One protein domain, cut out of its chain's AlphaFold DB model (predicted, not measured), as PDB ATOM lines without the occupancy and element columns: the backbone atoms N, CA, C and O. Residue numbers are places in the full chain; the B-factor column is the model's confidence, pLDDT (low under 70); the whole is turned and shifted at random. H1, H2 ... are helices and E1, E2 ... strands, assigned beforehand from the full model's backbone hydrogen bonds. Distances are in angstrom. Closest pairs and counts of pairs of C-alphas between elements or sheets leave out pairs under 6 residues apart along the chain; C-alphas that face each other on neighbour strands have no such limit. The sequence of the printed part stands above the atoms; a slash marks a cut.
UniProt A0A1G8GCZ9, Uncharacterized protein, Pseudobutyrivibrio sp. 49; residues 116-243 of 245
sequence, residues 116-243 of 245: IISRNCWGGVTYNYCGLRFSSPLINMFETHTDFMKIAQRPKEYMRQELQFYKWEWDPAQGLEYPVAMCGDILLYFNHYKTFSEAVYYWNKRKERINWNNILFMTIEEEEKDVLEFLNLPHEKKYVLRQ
ATOM      1  N   ILE A 116     244.306 286.478 225.574       98.25
ATOM      2  CA  ILE A 116     243.937 287.871 225.839       98.25
ATOM      3  C   ILE A 116     242.413 288.041 225.764       98.25
ATOM      4  O   ILE A 116     241.830 287.928 224.686       98.25
ATOM      5  N   ILE A 117     241.773 288.332 226.895       98.06
ATOM      6  CA  ILE A 117     240.373 288.760 226.988       98.06
ATOM      7  C   ILE A 117     240.393 290.285 227.107       98.06
ATOM      8  O   ILE A 117     240.773 290.831 228.143       98.06
ATOM      9  N   SER A 118     240.055 290.963 226.010       97.00
ATOM     10  CA  SER A 118     240.171 292.416 225.865       97.00
ATOM     11  C   SER A 118     238.859 293.009 225.386       97.00
ATOM     12  O   SER A 118     238.272 292.460 224.461       97.00
ATOM     13  N   ARG A 119     238.461 294.147 225.965       93.94
ATOM     14  CA  ARG A 119     237.220 294.870 225.630       93.94
ATOM     15  C   ARG A 119     237.161 295.381 224.181       93.94
ATOM     16  O   ARG A 119     236.107 295.747 223.673       93.94
ATOM     17  N   ASN A 120     238.311 295.514 223.525       91.31
ATOM     18  CA  ASN A 120     238.405 296.058 222.172       91.31
ATOM     19  C   ASN A 120     239.508 295.378 221.343       91.31
ATOM     20  O   ASN A 120     240.206 294.464 221.805       91.31
ATOM     21  N   CYS A 121     239.712 295.893 220.125       91.69
ATOM     22  CA  CYS A 121     240.662 295.391 219.133       91.69
ATOM     23  C   CYS A 121     242.128 295.318 219.591       91.69
ATOM     24  O   CYS A 121     242.928 294.675 218.902       91.69
ATOM     25  N   TRP A 122     242.501 295.904 220.735       95.31
ATOM     26  CA  TRP A 122     243.864 295.828 221.267       95.31
ATOM     27  C   TRP A 122     244.370 294.390 221.368       95.31
ATOM     28  O   TRP A 122     245.501 294.123 220.976       95.31
ATOM     29  N   GLY A 123     243.532 293.436 221.793       95.06
ATOM     30  CA  GLY A 123     243.933 292.028 221.867       95.06
ATOM     31  C   GLY A 123     244.412 291.490 220.515       95.06
ATOM     32  O   GLY A 123     245.494 290.910 220.421       95.06
ATOM     33  N   GLY A 124     243.650 291.745 219.447       95.62
ATOM     34  CA  GLY A 124     244.009 291.348 218.082       95.62
ATOM     35  C   GLY A 124     245.273 292.037 217.564       95.62
ATOM     36  O   GLY A 124     246.121 291.381 216.954       95.62
ATOM     37  N   VAL A 125     245.432 293.334 217.844       95.00
ATOM     38  CA  VAL A 125     246.643 294.097 217.494       95.00
ATOM     39  C   VAL A 125     247.869 293.525 218.208       95.00
ATOM     40  O   VAL A 125     248.874 293.253 217.553       95.00
ATOM     41  N   THR A 126     247.769 293.253 219.510       94.94
ATOM     42  CA  THR A 126     248.850 292.684 220.326       94.94
ATOM     43  C   THR A 126     249.271 291.303 219.830       94.94
ATOM     44  O   THR A 126     250.461 291.065 219.629       94.94
ATOM     45  N   TYR A 127     248.323 290.401 219.547       95.69
ATOM     46  CA  TYR A 127     248.655 289.101 218.953       95.69
ATOM     47  C   TYR A 127     249.421 289.255 217.633       95.69
ATOM     48  O   TYR A 127     250.442 288.597 217.431       95.69
ATOM     49  N   ASN A 128     248.962 290.137 216.739       92.31
ATOM     50  CA  ASN A 128     249.616 290.362 215.450       92.31
ATOM     51  C   ASN A 128     251.028 290.936 215.611       92.31
ATOM     52  O   ASN A 128     251.947 290.456 214.938       92.31
ATOM     53  N   TYR A 129     251.195 291.919 216.501       91.19
ATOM     54  CA  TYR A 129     252.476 292.551 216.816       91.19
ATOM     55  C   TYR A 129     253.489 291.523 217.329       91.19
ATOM     56  O   TYR A 129     254.576 291.404 216.773       91.19
ATOM     57  N   CYS A 130     253.084 290.681 218.285       91.00
ATOM     58  CA  CYS A 130     253.927 289.624 218.850       91.00
ATOM     59  C   CYS A 130     254.051 288.371 217.959       91.00
ATOM     60  O   CYS A 130     254.709 287.406 218.335       91.00
ATOM     61  N   GLY A 131     253.395 288.341 216.792       88.62
ATOM     62  CA  GLY A 131     253.393 287.185 215.890       88.62
ATOM     63  C   GLY A 131     252.731 285.930 216.447       88.62
ATOM     64  O   GLY A 131     253.025 284.825 215.992       88.62
ATOM     65  N   LEU A 132     251.825 286.105 217.401       91.94
ATOM     66  CA  LEU A 132     251.103 285.040 218.068       91.94
ATOM     67  C   LEU A 132     249.803 284.714 217.329       91.94
ATOM     68  O   LEU A 132     249.144 285.567 216.730       91.94
ATOM     69  N   ARG A 133     249.400 283.448 217.398       93.00
ATOM     70  CA  ARG A 133     248.085 283.014 216.922       93.00
ATOM     71  C   ARG A 133     247.013 283.508 217.893       93.00
ATOM     72  O   ARG A 133     247.193 283.416 219.098       93.00
ATOM     73  N   PHE A 134     245.858 283.926 217.374       96.88
ATOM     74  CA  PHE A 134     244.703 284.237 218.218       96.88
ATOM     75  C   PHE A 134     244.251 283.002 219.021       96.88
ATOM     76  O   PHE A 134     243.737 282.035 218.438       96.88
ATOM     77  N   SER A 135     244.423 283.082 220.340       97.00
ATOM     78  CA  SER A 135     243.982 282.146 221.392       97.00
ATOM     79  C   SER A 135     242.833 282.731 222.228       97.00
ATOM     80  O   SER A 135     242.617 282.354 223.375       97.00
ATOM     81  N   SER A 136     242.084 283.680 221.668       97.50
ATOM     82  CA  SER A 136     240.884 284.270 222.266       97.50
ATOM     83  C   SER A 136     239.846 284.553 221.177       97.50
ATOM     84  O   SER A 136     240.241 284.837 220.037       97.50
ATOM     85  N   PRO A 137     238.539 284.460 221.479       97.31
ATOM     86  CA  PRO A 137     237.485 284.812 220.540       97.31
ATOM     87  C   PRO A 137     237.163 286.313 220.511       97.31
ATOM     88  O   PRO A 137     236.617 286.744 219.500       97.31
ATOM     89  N   LEU A 138     237.559 287.095 221.531       97.56
ATOM     90  CA  LEU A 138     237.394 288.559 221.587       97.56
ATOM     91  C   LEU A 138     238.408 289.245 220.667       97.56
ATOM     92  O   LEU A 138     239.431 289.784 221.090       97.56
ATOM     93  N   ILE A 139     238.176 289.119 219.369       97.38
ATOM     94  CA  ILE A 139     239.045 289.617 218.310       97.38
ATOM     95  C   ILE A 139     238.146 290.246 217.266       97.38
ATOM     96  O   ILE A 139     237.172 289.617 216.855       97.38
ATOM     97  N   ASN A 140     238.541 291.418 216.766       95.56
ATOM     98  CA  ASN A 140     237.810 292.128 215.719       95.56
ATOM     99  C   ASN A 140     236.384 292.540 216.147       95.56
ATOM    100  O   ASN A 140     235.447 292.513 215.346       95.56
ATOM    101  N   MET A 141     236.243 292.863 217.430       95.69
ATOM    102  CA  MET A 141     234.992 293.216 218.085       95.69
ATOM    103  C   MET A 141     235.257 294.087 219.314       95.69
ATOM    104  O   MET A 141     236.407 294.207 219.755       95.69
ATOM    105  N   PHE A 142     234.191 294.657 219.865       96.56
ATOM    106  CA  PHE A 142     234.221 295.338 221.152       96.56
ATOM    107  C   PHE A 142     232.962 295.072 221.981       96.56
ATOM    108  O   PHE A 142     231.941 294.596 221.472       96.56
ATOM    109  N   GLU A 143     233.038 295.429 223.258       96.81
ATOM    110  CA  GLU A 143     231.932 295.387 224.208       96.81
ATOM    111  C   GLU A 143     231.825 296.700 225.003       96.81
ATOM    112  O   GLU A 143     232.761 297.506 225.098       96.81
ATOM    113  N   THR A 144     230.660 296.929 225.612       96.62
ATOM    114  CA  THR A 144     230.514 297.988 226.619       96.62
ATOM    115  C   THR A 144     231.319 297.637 227.875       96.62
ATOM    116  O   THR A 144     231.647 296.471 228.090       96.62
ATOM    117  N   HIS A 145     231.641 298.625 228.721       96.31
ATOM    118  CA  HIS A 145     232.322 298.352 229.994       96.31
ATOM    119  C   HIS A 145     231.524 297.338 230.833       96.31
ATOM    120  O   HIS A 145     232.054 296.305 231.232       96.31
ATOM    121  N   THR A 146     230.219 297.573 230.995       97.56
ATOM    122  CA  THR A 146     229.311 296.698 231.749       97.56
ATOM    123  C   THR A 146     229.302 295.259 231.227       97.56
ATOM    124  O   THR A 146     229.386 294.312 232.010       97.56
ATOM    125  N   ASP A 147     229.217 295.072 229.909       98.19
ATOM    126  CA  ASP A 147     229.200 293.737 229.301       98.19
ATOM    127  C   ASP A 147     230.560 293.043 229.406       98.19
ATOM    128  O   ASP A 147     230.637 291.855 229.728       98.19
ATOM    129  N   PHE A 148     231.647 293.794 229.222       98.19
ATOM    130  CA  PHE A 148     232.997 293.283 229.419       98.19
ATOM    131  C   PHE A 148     233.240 292.842 230.865       98.19
ATOM    132  O   PHE A 148     233.803 291.771 231.089       98.19
ATOM    133  N   MET A 149     232.772 293.604 231.856       98.19
ATOM    134  CA  MET A 149     232.897 293.239 233.269       98.19
ATOM    135  C   MET A 149     232.184 291.921 233.580       98.19
ATOM    136  O   MET A 149     232.745 291.067 234.274       98.19
ATOM    137  N   LYS A 150     231.005 291.685 232.995       98.50
ATOM    138  CA  LYS A 150     230.320 290.389 233.099       98.50
ATOM    139  C   LYS A 150     231.150 289.254 232.490       98.50
ATOM    140  O   LYS A 150     231.318 288.217 233.142       98.50
ATOM    141  N   ILE A 151     231.717 289.452 231.293       98.12
ATOM    142  CA  ILE A 151     232.629 288.479 230.664       98.12
ATOM    143  C   ILE A 151     233.819 288.203 231.581       98.12
ATOM    144  O   ILE A 151     234.152 287.045 231.819       98.12
ATOM    145  N   ALA A 152     234.453 289.246 232.112       97.94
ATOM    146  CA  ALA A 152     235.654 289.123 232.920       97.94
ATOM    147  C   ALA A 152     235.392 288.402 234.249       97.94
ATOM    148  O   ALA A 152     236.243 287.641 234.706       97.94
ATOM    149  N   GLN A 153     234.213 288.570 234.849       97.69
ATOM    150  CA  GLN A 153     233.820 287.849 236.063       97.69
ATOM    151  C   GLN A 153     233.536 286.365 235.796       97.69
ATOM    152  O   GLN A 153     233.874 285.515 236.620       97.69
ATOM    153  N   ARG A 154     232.904 286.037 234.660       97.56
ATOM    154  CA  ARG A 154     232.400 284.680 234.374       97.56
ATOM    155  C   ARG A 154     232.749 284.208 232.956       97.56
ATOM    156  O   ARG A 154     231.872 283.758 232.216       97.56
ATOM    157  N   PRO A 155     234.032 284.219 232.550       97.12
ATOM    158  CA  PRO A 155     234.405 284.035 231.146       97.12
ATOM    159  C   PRO A 155     234.009 282.651 230.626       97.12
ATOM    160  O   PRO A 155     233.504 282.522 229.515       97.12
ATOM    161  N   LYS A 156     234.155 281.600 231.445       97.44
ATOM    162  CA  LYS A 156     233.758 280.233 231.071       97.44
ATOM    163  C   LYS A 156     232.256 280.089 230.824       97.44
ATOM    164  O   LYS A 156     231.870 279.229 230.041       97.44
ATOM    165  N   GLU A 157     231.417 280.877 231.493       98.06
ATOM    166  CA  GLU A 157     229.967 280.841 231.276       98.06
ATOM    167  C   GLU A 157     229.622 281.424 229.908       98.06
ATOM    168  O   GLU A 157     228.965 280.749 229.118       98.06
ATOM    169  N   TYR A 158     230.152 282.606 229.584       98.12
ATOM    170  CA  TYR A 158     229.909 283.262 228.297       98.12
ATOM    171  C   TYR A 158     230.489 282.481 227.110       98.12
ATOM    172  O   TYR A 158     229.838 282.375 226.076       98.12
ATOM    173  N   MET A 159     231.648 281.824 227.249       97.50
ATOM    174  CA  MET A 159     232.202 281.001 226.155       97.50
ATOM    175  C   MET A 159     231.354 279.760 225.818       97.50
ATOM    176  O   MET A 159     231.496 279.196 224.727       97.50
ATOM    177  N   ARG A 160     230.466 279.327 226.723       97.31
ATOM    178  CA  ARG A 160     229.524 278.223 226.471       97.31
ATOM    179  C   ARG A 160     228.241 278.675 225.784       97.31
ATOM    180  O   ARG A 160     227.564 277.827 225.214       97.31
ATOM    181  N   GLN A 161     227.915 279.965 225.834       97.88
ATOM    182  CA  GLN A 161     226.702 280.485 225.217       97.88
ATOM    183  C   GLN A 161     226.789 280.407 223.690       97.88
ATOM    184  O   GLN A 161     227.867 280.502 223.086       97.88
ATOM    185  N   GLU A 162     225.627 280.239 223.073       97.62
ATOM    186  CA  GLU A 162     225.457 280.417 221.639       97.62
ATOM    187  C   GLU A 162     225.234 281.895 221.330       97.62
ATOM    188  O   GLU A 162     224.577 282.615 222.085       97.62
ATOM    189  N   LEU A 163     225.794 282.348 220.210       98.50
ATOM    190  CA  LEU A 163     225.554 283.701 219.738       98.50
ATOM    191  C   LEU A 163     224.211 283.761 219.020       98.50
ATOM    192  O   LEU A 163     223.933 282.936 218.149       98.50
ATOM    193  N   GLN A 164     223.423 284.781 219.334       98.56
ATOM    194  CA  GLN A 164     222.159 285.069 218.665       98.56
ATOM    195  C   GLN A 164     222.256 286.419 217.968       98.56
ATOM    196  O   GLN A 164     222.730 287.388 218.556       98.56
ATOM    197  N   PHE A 165     221.827 286.495 216.709       98.56
ATOM    198  CA  PHE A 165     221.794 287.770 216.000       98.56
ATOM    199  C   PHE A 165     220.846 288.737 216.718       98.56
ATOM    200  O   PHE A 165     219.711 288.371 217.014       98.56
ATOM    201  N   TYR A 166     221.313 289.957 216.982       98.38
ATOM    202  CA  TYR A 166     220.518 290.988 217.643       98.38
ATOM    203  C   TYR A 166     220.089 292.076 216.662       98.38
ATOM    204  O   TYR A 166     218.896 292.294 216.458       98.38
ATOM    205  N   LYS A 167     221.059 292.749 216.034       98.31
ATOM    206  CA  LYS A 167     220.813 293.817 215.058       98.31
ATOM    207  C   LYS A 167     222.038 294.082 214.190       98.31
ATOM    208  O   LYS A 167     223.130 293.597 214.478       98.31
ATOM    209  N   TRP A 168     221.841 294.889 213.156       98.19
ATOM    210  CA  TRP A 168     222.923 295.572 212.454       98.19
ATOM    211  C   TRP A 168     223.198 296.923 213.117       98.19
ATOM    212  O   TRP A 168     222.277 297.557 213.631       98.19
ATOM    213  N   GLU A 169     224.458 297.342 213.110       97.81
ATOM    214  CA  GLU A 169     224.899 298.672 213.530       97.81
ATOM    215  C   GLU A 169     225.749 299.316 212.438       97.81
ATOM    216  O   GLU A 169     226.496 298.623 211.747       97.81
ATOM    217  N   TRP A 170     225.648 300.638 212.294       96.50
ATOM    218  CA  TRP A 170     226.431 301.410 211.329       96.50
ATOM    219  C   TRP A 170     227.680 301.986 211.995       96.50
ATOM    220  O   TRP A 170     227.582 302.715 212.981       96.50
ATOM    221  N   ASP A 171     228.856 301.700 211.438       93.31
ATOM    222  CA  ASP A 171     230.100 302.369 211.815       93.31
ATOM    223  C   ASP A 171     230.365 303.539 210.847       93.31
ATOM    224  O   ASP A 171     230.774 303.302 209.707       93.31
ATOM    225  N   PRO A 172     230.176 304.807 211.262       90.94
ATOM    226  CA  PRO A 172     230.437 305.950 210.392       90.94
ATOM    227  C   PRO A 172     231.927 306.156 210.091       90.94
ATOM    228  O   PRO A 172     232.247 306.745 209.062       90.94
ATOM    229  N   ALA A 173     232.834 305.681 210.949       88.31
ATOM    230  CA  ALA A 173     234.273 305.808 210.733       88.31
ATOM    231  C   ALA A 173     234.770 304.821 209.670       88.31
ATOM    232  O   ALA A 173     235.677 305.143 208.904       88.31
ATOM    233  N   GLN A 174     234.166 303.632 209.604       86.50
ATOM    234  CA  GLN A 174     234.481 302.635 208.578       86.50
ATOM    235  C   GLN A 174     233.587 302.746 207.332       86.50
ATOM    236  O   GLN A 174     233.986 302.289 206.262       86.50
ATOM    237  N   GLY A 175     232.402 303.356 207.447       92.44
ATOM    238  CA  GLY A 175     231.413 303.453 206.371       92.44
ATOM    239  C   GLY A 175     230.755 302.110 206.039       92.44
ATOM    240  O   GLY A 175     230.512 301.824 204.867       92.44
ATOM    241  N   LEU A 176     230.541 301.257 207.047       93.38
ATOM    242  CA  LEU A 176     230.080 299.873 206.888       93.38
ATOM    243  C   LEU A 176     229.083 299.503 207.997       93.38
ATOM    244  O   LEU A 176     229.241 299.932 209.142       93.38
ATOM    245  N   GLU A 177     228.110 298.645 207.681       96.50
ATOM    246  CA  GLU A 177     227.308 297.955 208.699       96.50
ATOM    247  C   GLU A 177     228.032 296.713 209.223       96.50
ATOM    248  O   GLU A 177     228.730 296.018 208.481       96.50
ATOM    249  N   TYR A 178     227.817 296.403 210.498       97.44
ATOM    250  CA  TYR A 178     228.355 295.216 211.149       97.44
ATOM    251  C   TYR A 178     227.316 294.556 212.069       97.44
ATOM    252  O   TYR A 178     226.399 295.223 212.558       97.44
ATOM    253  N   PRO A 179     227.413 293.236 212.311       98.31
ATOM    254  CA  PRO A 179     226.446 292.533 213.138       98.31
ATOM    255  C   PRO A 179     226.741 292.729 214.630       98.31
ATOM    256  O   PRO A 179     227.882 292.625 215.087       98.31
ATOM    257  N   VAL A 180     225.684 292.924 215.410       98.56
ATOM    258  CA  VAL A 180     225.694 292.828 216.871       98.56
ATOM    259  C   VAL A 180     225.010 291.529 217.263       98.56
ATOM    260  O   VAL A 180     223.939 291.199 216.741       98.56
ATOM    261  N   ALA A 181     225.618 290.785 218.182       98.56
ATOM    262  CA  ALA A 181     225.056 289.545 218.695       98.56
ATOM    263  C   ALA A 181     224.822 289.607 220.201       98.56
ATOM    264  O   ALA A 181     225.591 290.225 220.933       98.56
ATOM    265  N   MET A 182     223.803 288.889 220.656       98.62
ATOM    266  CA  MET A 182     223.640 288.530 222.056       98.62
ATOM    267  C   MET A 182     224.455 287.278 222.385       98.62
ATOM    268  O   MET A 182     224.507 286.335 221.593       98.62
ATOM    269  N   CYS A 183     225.054 287.259 223.572       98.31
ATOM    270  CA  CYS A 183     225.749 286.107 224.148       98.31
ATOM    271  C   CYS A 183     225.227 285.889 225.575       98.31
ATOM    272  O   CYS A 183     225.803 286.368 226.545       98.31
ATOM    273  N   GLY A 184     224.066 285.250 225.718       97.88
ATOM    274  CA  GLY A 184     223.306 285.329 226.967       97.88
ATOM    275  C   GLY A 184     222.734 286.737 227.162       97.88
ATOM    276  O   GLY A 184     221.925 287.186 226.355       97.88
ATOM    277  N   ASP A 185     223.153 287.434 228.216       98.06
ATOM    278  CA  ASP A 185     222.630 288.748 228.621       98.06
ATOM    279  C   ASP A 185     223.545 289.938 228.266       98.06
ATOM    280  O   ASP A 185     223.361 291.032 228.805       98.06
ATOM    281  N   ILE A 186     224.541 289.727 227.400       98.50
ATOM    282  CA  ILE A 186     225.482 290.762 226.939       98.50
ATOM    283  C   ILE A 186     225.406 290.972 225.430       98.50
ATOM    284  O   ILE A 186     225.006 290.063 224.694       98.50
ATOM    285  N   LEU A 187     225.861 292.142 224.972       98.56
ATOM    286  CA  LEU A 187     226.002 292.471 223.557       98.56
ATOM    287  C   LEU A 187     227.465 292.454 223.111       98.56
ATOM    288  O   LEU A 187     228.351 292.992 223.772       98.56
ATOM    289  N   LEU A 188     227.692 291.858 221.943       98.38
ATOM    290  CA  LEU A 188     228.987 291.742 221.286       98.38
ATOM    291  C   LEU A 188     228.930 292.441 219.923       98.38
ATOM    292  O   LEU A 188     228.110 292.078 219.075       98.38
ATOM    293  N   TYR A 189     229.800 293.426 219.706       97.94
ATOM    294  CA  TYR A 189     229.793 294.286 218.519       97.94
ATOM    295  C   TYR A 189     230.908 293.866 217.556       97.94
ATOM    296  O   TYR A 189     232.074 294.198 217.762       97.94
ATOM    297  N   PHE A 190     230.573 293.133 216.495       97.38
ATOM    298  CA  PHE A 190     231.544 292.525 215.573       97.38
ATOM    299  C   PHE A 190     231.954 293.475 214.435       97.38
ATOM    300  O   PHE A 190     231.774 293.173 213.258       97.38
ATOM    301  N   ASN A 191     232.531 294.623 214.787       94.62
ATOM    302  CA  ASN A 191     232.783 295.766 213.898       94.62
ATOM    303  C   ASN A 191     233.762 295.540 212.726       94.62
ATOM    304  O   ASN A 191     233.921 296.431 211.895       94.62
ATOM    305  N   HIS A 192     234.418 294.380 212.631       94.69
ATOM    306  CA  HIS A 192     235.232 294.005 211.463       94.69
ATOM    307  C   HIS A 192     234.738 292.733 210.754       94.69
ATOM    308  O   HIS A 192     235.506 292.082 210.039       94.69
ATOM    309  N   TYR A 193     233.473 292.363 210.953       95.44
ATOM    310  CA  TYR A 193     232.840 291.216 210.308       95.44
ATOM    311  C   TYR A 193     231.738 291.669 209.361       95.44
ATOM    312  O   TYR A 193     230.907 292.498 209.718       95.44
ATOM    313  N   LYS A 194     231.705 291.085 208.159       93.56
ATOM    314  CA  LYS A 194     230.708 291.458 207.142       93.56
ATOM    315  C   LYS A 194     229.371 290.766 207.355       93.56
ATOM    316  O   LYS A 194     228.341 291.261 206.915       93.56
ATOM    317  N   THR A 195     229.385 289.593 207.985       96.94
ATOM    318  CA  THR A 195     228.176 288.808 208.232       96.94
ATOM    319  C   THR A 195     228.176 288.215 209.631       96.94
ATOM    320  O   THR A 195     229.217 287.878 210.199       96.94
ATOM    321  N   PHE A 196     226.976 288.019 210.174       98.31
ATOM    322  CA  PHE A 196     226.805 287.320 211.444       98.31
ATOM    323  C   PHE A 196     227.343 285.880 211.386       98.31
ATOM    324  O   PHE A 196     227.986 285.420 212.325       98.31
ATOM    325  N   SER A 197     227.163 285.180 210.261       98.31
ATOM    326  CA  SER A 197     227.690 283.821 210.076       98.31
ATOM    327  C   SER A 197     229.219 283.760 210.164       98.31
ATOM    328  O   SER A 197     229.763 282.830 210.763       98.31
ATOM    329  N   GLU A 198     229.919 284.759 209.619       97.94
ATOM    330  CA  GLU A 198     231.372 284.879 209.723       97.94
ATOM    331  C   GLU A 198     231.801 285.108 211.181       97.94
ATOM    332  O   GLU A 198     232.702 284.423 211.676       97.94
ATOM    333  N   ALA A 199     231.117 286.016 211.888       97.75
ATOM    334  CA  ALA A 199     231.356 286.283 213.304       97.75
ATOM    335  C   ALA A 199     231.201 285.010 214.156       97.75
ATOM    336  O   ALA A 199     232.123 284.641 214.886       97.75
ATOM    337  N   VAL A 200     230.095 284.274 213.988       98.50
ATOM    338  CA  VAL A 200     229.826 283.005 214.690       98.50
ATOM    339  C   VAL A 200     230.897 281.956 214.397       98.50
ATOM    340  O   VAL A 200     231.397 281.307 215.320       98.50
ATOM    341  N   TYR A 201     231.281 281.795 213.127       98.25
ATOM    342  CA  TYR A 201     232.312 280.836 212.730       98.25
ATOM    343  C   TYR A 201     233.640 281.113 213.445       98.25
ATOM    344  O   TYR A 201     234.227 280.213 214.052       98.25
ATOM    345  N   TYR A 202     234.120 282.359 213.404       97.94
ATOM    346  CA  TYR A 202     235.395 282.705 214.026       97.94
ATOM    347  C   TYR A 202     235.332 282.731 215.551       97.94
ATOM    348  O   TYR A 202     236.309 282.313 216.176       97.94
ATOM    349  N   TRP A 203     234.217 283.159 216.145       97.94
ATOM    350  CA  TRP A 203     233.984 283.084 217.586       97.94
ATOM    351  C   TRP A 203     234.133 281.642 218.083       97.94
ATOM    352  O   TRP A 203     234.995 281.355 218.917       97.94
ATOM    353  N   ASN A 204     233.384 280.705 217.492       98.00
ATOM    354  CA  ASN A 204     233.427 279.295 217.879       98.00
ATOM    355  C   ASN A 204     234.799 278.656 217.612       98.00
ATOM    356  O   ASN A 204     235.361 278.003 218.483       98.00
ATOM    357  N   LYS A 205     235.419 278.935 216.462       97.81
ATOM    358  CA  LYS A 205     236.759 278.417 216.141       97.81
ATOM    359  C   LYS A 205     237.857 278.921 217.087       97.81
ATOM    360  O   LYS A 205     238.902 278.284 217.227       97.81
ATOM    361  N   ARG A 206     237.708 280.125 217.647       97.38
ATOM    362  CA  ARG A 206     238.728 280.754 218.501       97.38
ATOM    363  C   ARG A 206     238.500 280.480 219.982       97.38
ATOM    364  O   ARG A 206     239.490 280.351 220.696       97.38
ATOM    365  N   LYS A 207     237.251 280.320 220.438       96.62
ATOM    366  CA  LYS A 207     236.961 279.962 221.836       96.62
ATOM    367  C   LYS A 207     237.523 278.584 222.213       96.62
ATOM    368  O   LYS A 207     237.964 278.393 223.339       96.62
ATOM    369  N   GLU A 208     237.619 277.667 221.248       97.44
ATOM    370  CA  GLU A 208     238.285 276.360 221.400       97.44
ATOM    371  C   GLU A 208     239.788 276.457 221.702       97.44
ATOM    372  O   GLU A 208     240.384 275.509 222.201       97.44
ATOM    373  N   ARG A 209     240.424 277.595 221.399       97.25
ATOM    374  CA  ARG A 209     241.869 277.800 221.585       97.25
ATOM    375  C   ARG A 209     242.215 278.515 222.881       97.25
ATOM    376  O   ARG A 209     243.380 278.861 223.071       97.25
ATOM    377  N   ILE A 210     241.222 278.809 223.719       98.31
ATOM    378  CA  ILE A 210     241.468 279.508 224.976       98.31
ATOM    379  C   ILE A 210     242.337 278.627 225.870       98.31
ATOM    380  O   ILE A 210     241.952 277.521 226.251       98.31
ATOM    381  N   ASN A 211     243.493 279.158 226.244       97.88
ATOM    382  CA  ASN A 211     244.333 278.614 227.285       97.88
ATOM    383  C   ASN A 211     243.878 279.164 228.638       97.88
ATOM    384  O   ASN A 211     244.296 280.236 229.077       97.88
ATOM    385  N   TRP A 212     243.020 278.405 229.318       97.00
ATOM    386  CA  TRP A 212     242.466 278.791 230.617       97.00
ATOM    387  C   TRP A 212     243.509 278.914 231.736       97.00
ATOM    388  O   TRP A 212     243.203 279.518 232.760       97.00
ATOM    389  N   ASN A 213     244.721 278.383 231.542       96.75
ATOM    390  CA  ASN A 213     245.820 278.479 232.504       96.75
ATOM    391  C   ASN A 213     246.685 279.733 232.296       96.75
ATOM    392  O   ASN A 213     247.543 280.029 233.122       96.75
ATOM    393  N   ASN A 214     246.492 280.468 231.195       97.50
ATOM    394  CA  ASN A 214     247.264 281.666 230.891       97.50
ATOM    395  C   ASN A 214     246.381 282.745 230.260       97.50
ATOM    396  O   ASN A 214     246.506 283.062 229.079       97.50
ATOM    397  N   ILE A 215     245.472 283.307 231.052       97.94
ATOM    398  CA  ILE A 215     244.596 284.392 230.606       97.94
ATOM    399  C   ILE A 215     245.193 285.737 231.001       97.94
ATOM    400  O   ILE A 215     245.696 285.899 232.109       97.94
ATOM    401  N   LEU A 216     245.098 286.698 230.088       98.19
ATOM    402  CA  LEU A 216     245.381 288.106 230.323       98.19
ATOM    403  C   LEU A 216     244.088 288.897 230.141       98.19
ATOM    404  O   LEU A 216     243.524 288.887 229.048       98.19
ATOM    405  N   PHE A 217     243.646 289.604 231.174       98.31
ATOM    406  CA  PHE A 217     242.540 290.553 231.052       98.31
ATOM    407  C   PHE A 217     243.084 291.945 230.753       98.31
ATOM    408  O   PHE A 217     244.014 292.409 231.416       98.31
ATOM    409  N   MET A 218     242.514 292.617 229.759       97.38
ATOM    410  CA  MET A 218     242.926 293.964 229.383       97.38
ATOM    411  C   MET A 218     241.704 294.835 229.112       97.38
ATOM    412  O   MET A 218     240.814 294.432 228.367       97.38
ATOM    413  N   THR A 219     241.663 296.032 229.685       96.12
ATOM    414  CA  THR A 219     240.698 297.050 229.261       96.12
ATOM    415  C   THR A 219     241.345 298.422 229.092       96.12
ATOM    416  O   THR A 219     242.418 298.710 229.627       96.12
ATOM    417  N   ILE A 220     240.679 299.270 228.317       93.38
ATOM    418  CA  ILE A 220     241.000 300.686 228.174       93.38
ATOM    419  C   ILE A 220     239.803 301.448 228.723       93.38
ATOM    420  O   ILE A 220     238.691 301.246 228.239       93.38
ATOM    421  N   GLU A 221     240.038 302.287 229.726       93.50
ATOM    422  CA  GLU A 221     238.986 303.039 230.413       93.50
ATOM    423  C   GLU A 221     239.367 304.513 230.546       93.50
ATOM    424  O   GLU A 221     240.543 304.873 230.639       93.50
ATOM    425  N   GLU A 222     238.358 305.373 230.576       91.44
ATOM    426  CA  GLU A 222     238.513 306.818 230.786       91.44
ATOM    427  C   GLU A 222     238.153 307.177 232.235       91.44
ATOM    428  O   GLU A 222     238.915 307.838 232.955       91.44
ATOM    429  N   GLU A 223     237.013 306.651 232.687       93.25
ATOM    430  CA  GLU A 223     236.425 306.911 233.993       93.25
ATOM    431  C   GLU A 223     237.153 306.178 235.121       93.25
ATOM    432  O   GLU A 223     237.440 304.982 235.061       93.25
ATOM    433  N   GLU A 224     237.406 306.888 236.219       94.31
ATOM    434  CA  GLU A 224     238.118 306.322 237.368       94.31
ATOM    435  C   GLU A 224     237.353 305.178 238.036       94.31
ATOM    436  O   GLU A 224     237.957 304.206 238.486       94.31
ATOM    437  N   LYS A 225     236.020 305.270 238.063       95.75
ATOM    438  CA  LYS A 225     235.160 304.233 238.638       95.75
ATOM    439  C   LYS A 225     235.324 302.892 237.900       95.75
ATOM    440  O   LYS A 225     235.471 301.867 238.558       95.75
ATOM    441  N   ASP A 226     235.398 302.925 236.567       96.00
ATOM    442  CA  ASP A 226     235.478 301.749 235.693       96.00
ATOM    443  C   ASP A 226     236.866 301.094 235.819       96.00
ATOM    444  O   ASP A 226     237.002 299.870 235.895       96.00
ATOM    445  N   VAL A 227     237.914 301.922 235.953       96.12
ATOM    446  CA  VAL A 227     239.276 301.470 236.282       96.12
ATOM    447  C   VAL A 227     239.295 300.719 237.614       96.12
ATOM    448  O   VAL A 227     239.840 299.617 237.696       96.12
ATOM    449  N   LEU A 228     238.719 301.307 238.669       96.56
ATOM    450  CA  LEU A 228     238.699 300.703 240.002       96.56
ATOM    451  C   LEU A 228     237.874 299.412 240.027       96.56
ATOM    452  O   LEU A 228     238.302 298.430 240.635       96.56
ATOM    453  N   GLU A 229     236.732 299.383 239.337       97.38
ATOM    454  CA  GLU A 229     235.902 298.185 239.214       97.38
ATOM    455  C   GLU A 229     236.677 297.031 238.562       97.38
ATOM    456  O   GLU A 229     236.724 295.924 239.107       97.38
ATOM    457  N   PHE A 230     237.374 297.297 237.454       97.50
ATOM    458  CA  PHE A 230     238.201 296.302 236.772       97.50
ATOM    459  C   PHE A 230     239.375 295.812 237.634       97.50
ATOM    460  O   PHE A 230     239.656 294.610 237.691       97.50
ATOM    461  N   LEU A 231     240.059 296.715 238.344       96.31
ATOM    462  CA  LEU A 231     241.180 296.354 239.219       96.31
ATOM    463  C   LEU A 231     240.753 295.476 240.406       96.31
ATOM    464  O   LEU A 231     241.558 294.669 240.882       96.31
ATOM    465  N   ASN A 232     239.494 295.565 240.841       97.25
ATOM    466  CA  ASN A 232     238.943 294.732 241.910       97.25
ATOM    467  C   ASN A 232     238.636 293.286 241.483       97.25
ATOM    468  O   ASN A 232     238.393 292.439 242.344       97.25
ATOM    469  N   LEU A 233     238.677 292.956 240.186       97.19
ATOM    470  CA  LEU A 233     238.489 291.576 239.725       97.19
ATOM    471  C   LEU A 233     239.579 290.646 240.287       97.19
ATOM    472  O   LEU A 233     240.750 291.026 240.290       97.19
ATOM    473  N   PRO A 234     239.266 289.402 240.687       95.88
ATOM    474  CA  PRO A 234     240.217 288.489 241.328       95.88
ATOM    475  C   PRO A 234     241.155 287.781 240.327       95.88
ATOM    476  O   PRO A 234     241.437 286.593 240.458       95.88
ATOM    477  N   HIS A 235     241.641 288.503 239.313       96.69
ATOM    478  CA  HIS A 235     242.590 287.995 238.320       96.69
ATOM    479  C   HIS A 235     244.010 288.462 238.629       96.69
ATOM    480  O   HIS A 235     244.219 289.625 238.985       96.69
ATOM    481  N   GLU A 236     244.974 287.561 238.447       93.94
ATOM    482  CA  GLU A 236     246.403 287.841 238.624       93.94
ATOM    483  C   GLU A 236     246.944 288.715 237.482       93.94
ATOM    484  O   GLU A 236     247.547 289.759 237.714       93.94
ATOM    485  N   LYS A 237     246.674 288.323 236.230       97.19
ATOM    486  CA  LYS A 237     247.134 289.025 235.025       97.19
ATOM    487  C   LYS A 237     246.030 289.924 234.481       97.19
ATOM    488  O   LYS A 237     245.253 289.519 233.612       97.19
ATOM    489  N   LYS A 238     245.962 291.151 234.993       96.81
ATOM    490  CA  LYS A 238     245.026 292.182 234.530       96.81
ATOM    491  C   LYS A 238     245.730 293.522 234.340       96.81
ATOM    492  O   LYS A 238     246.514 293.935 235.189       96.81
ATOM    493  N   TYR A 239     245.443 294.189 233.227       96.31
ATOM    494  CA  TYR A 239     246.018 295.488 232.886       96.31
ATOM    495  C   TYR A 239     244.920 296.443 232.446       96.31
ATOM    496  O   TYR A 239     244.007 296.065 231.715       96.31
ATOM    497  N   VAL A 240     245.031 297.688 232.885       95.62
ATOM    498  CA  VAL A 240     244.130 298.765 232.491       95.62
ATOM    499  C   VAL A 240     244.951 299.922 231.954       95.62
ATOM    500  O   VAL A 240     245.892 300.383 232.601       95.62
ATOM    501  N   LEU A 241     244.608 300.374 230.752       93.25
ATOM    502  CA  LEU A 241     245.129 301.617 230.202       93.25
ATOM    503  C   LEU A 241     244.115 302.717 230.491       93.25
ATOM    504  O   LEU A 241     242.996 302.672 229.984       93.25
ATOM    505  N   ARG A 242     244.507 303.702 231.304       89.94
ATOM    506  CA  ARG A 242     243.674 304.878 231.558       89.94
ATOM    507  C   ARG A 242     243.985 305.959 230.531       89.94
ATOM    508  O   ARG A 242     245.099 306.485 230.535       89.94
ATOM    509  N   GLN A 243     243.021 306.310 229.687       80.06
ATOM    510  CA  GLN A 243     243.136 307.486 228.825       80.06
ATOM    511  C   GLN A 243     242.638 308.707 229.605       80.06
ATOM    512  O   GLN A 243     241.499 308.742 230.056       80.06
TER     513      GLN A 243
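This is residues 116 to 243 of the 245 residues of an uncharacterized protein of Pseudobutyrivibrio sp. 49 (UniProt A0A1G8GCZ9). Two small three-stranded sheets stand apart, with helix H2 between them and on both. H5 lies beside H2 on the parallel sheet E1 E5 E6, H1 stands up from that sheet's opposite face, and H4 covers the antiparallel sheet E2 E3 E4. The printed part has 128 residues, in the order E1 H1 H2 H3 E2 E3 E4 H4 E5 H5 E6, of mixed class. It is compact and rounded, with a radius of gyration of the C-alphas of 14.1 A and spans of 35 by 31 by 31 A.

Find C-alpha 116 at (243.937, 287.871, 225.839), where E1, residues 116 to 118, begins. H1 is 122 to 129, H2 145 to 153, 12.2 A long, and H3 155 to 160. Next come E2, 163 to 171, 20.8 A, which bends by 67 degrees at residue 166; E3, 176 to 183, 22.5 A; and E4, 186 to 189. H4, 196 to 207, runs 16.3 A from (226.805, 287.320, 211.444). E5 is 215 to 221, 19.5 A, H5 is 224 to 231, and E6, 238 to 242, ends at (243.674, 304.878, 231.558).

Look first at E5, the inner strand: E1 is parallel to it, with N 117 and O 216 2.8 A apart, and so is E6, with N 239 and O 217 at 2.9 A. E5, H5 and E6 form a strand-helix-strand unit, two parallel neighbours with a helix between, its crossover right-handed. H5 is over E5 and E6 at a height of 8.7 A, along the strands. H2, on the same face, is close to H5 but not clearly touching, C-alphas 149 and 230 being closest at 7.1 A. H1 is over E1 on the opposite face. H2 is also on the other sheet, its closest C-alphas to E4 being 147 and 186, 5.3 A apart. E2, E3 and E4 make a meander of two hairpins, each strand antiparallel to the one before; N 164 and O 182 are 2.9 A apart, N 188 and O 181 2.8 A. H4 is over E3, slantwise at 49 degrees on the local plane, while H3 only grazes this sheet. Every O i to N i+4 pair is within hydrogen-bond range in H1, H2, H4 and H5; in H3 it is 1 of 2.

The C-alphas farthest apart, those of Gly 175 and Pro 234, are 39.0 A from each other. The printed part has no cut. The H1 to H2 link, residues 130 to 144, is long. Mean pLDDT of the printed part is 96.2, and no printed residue is under 70.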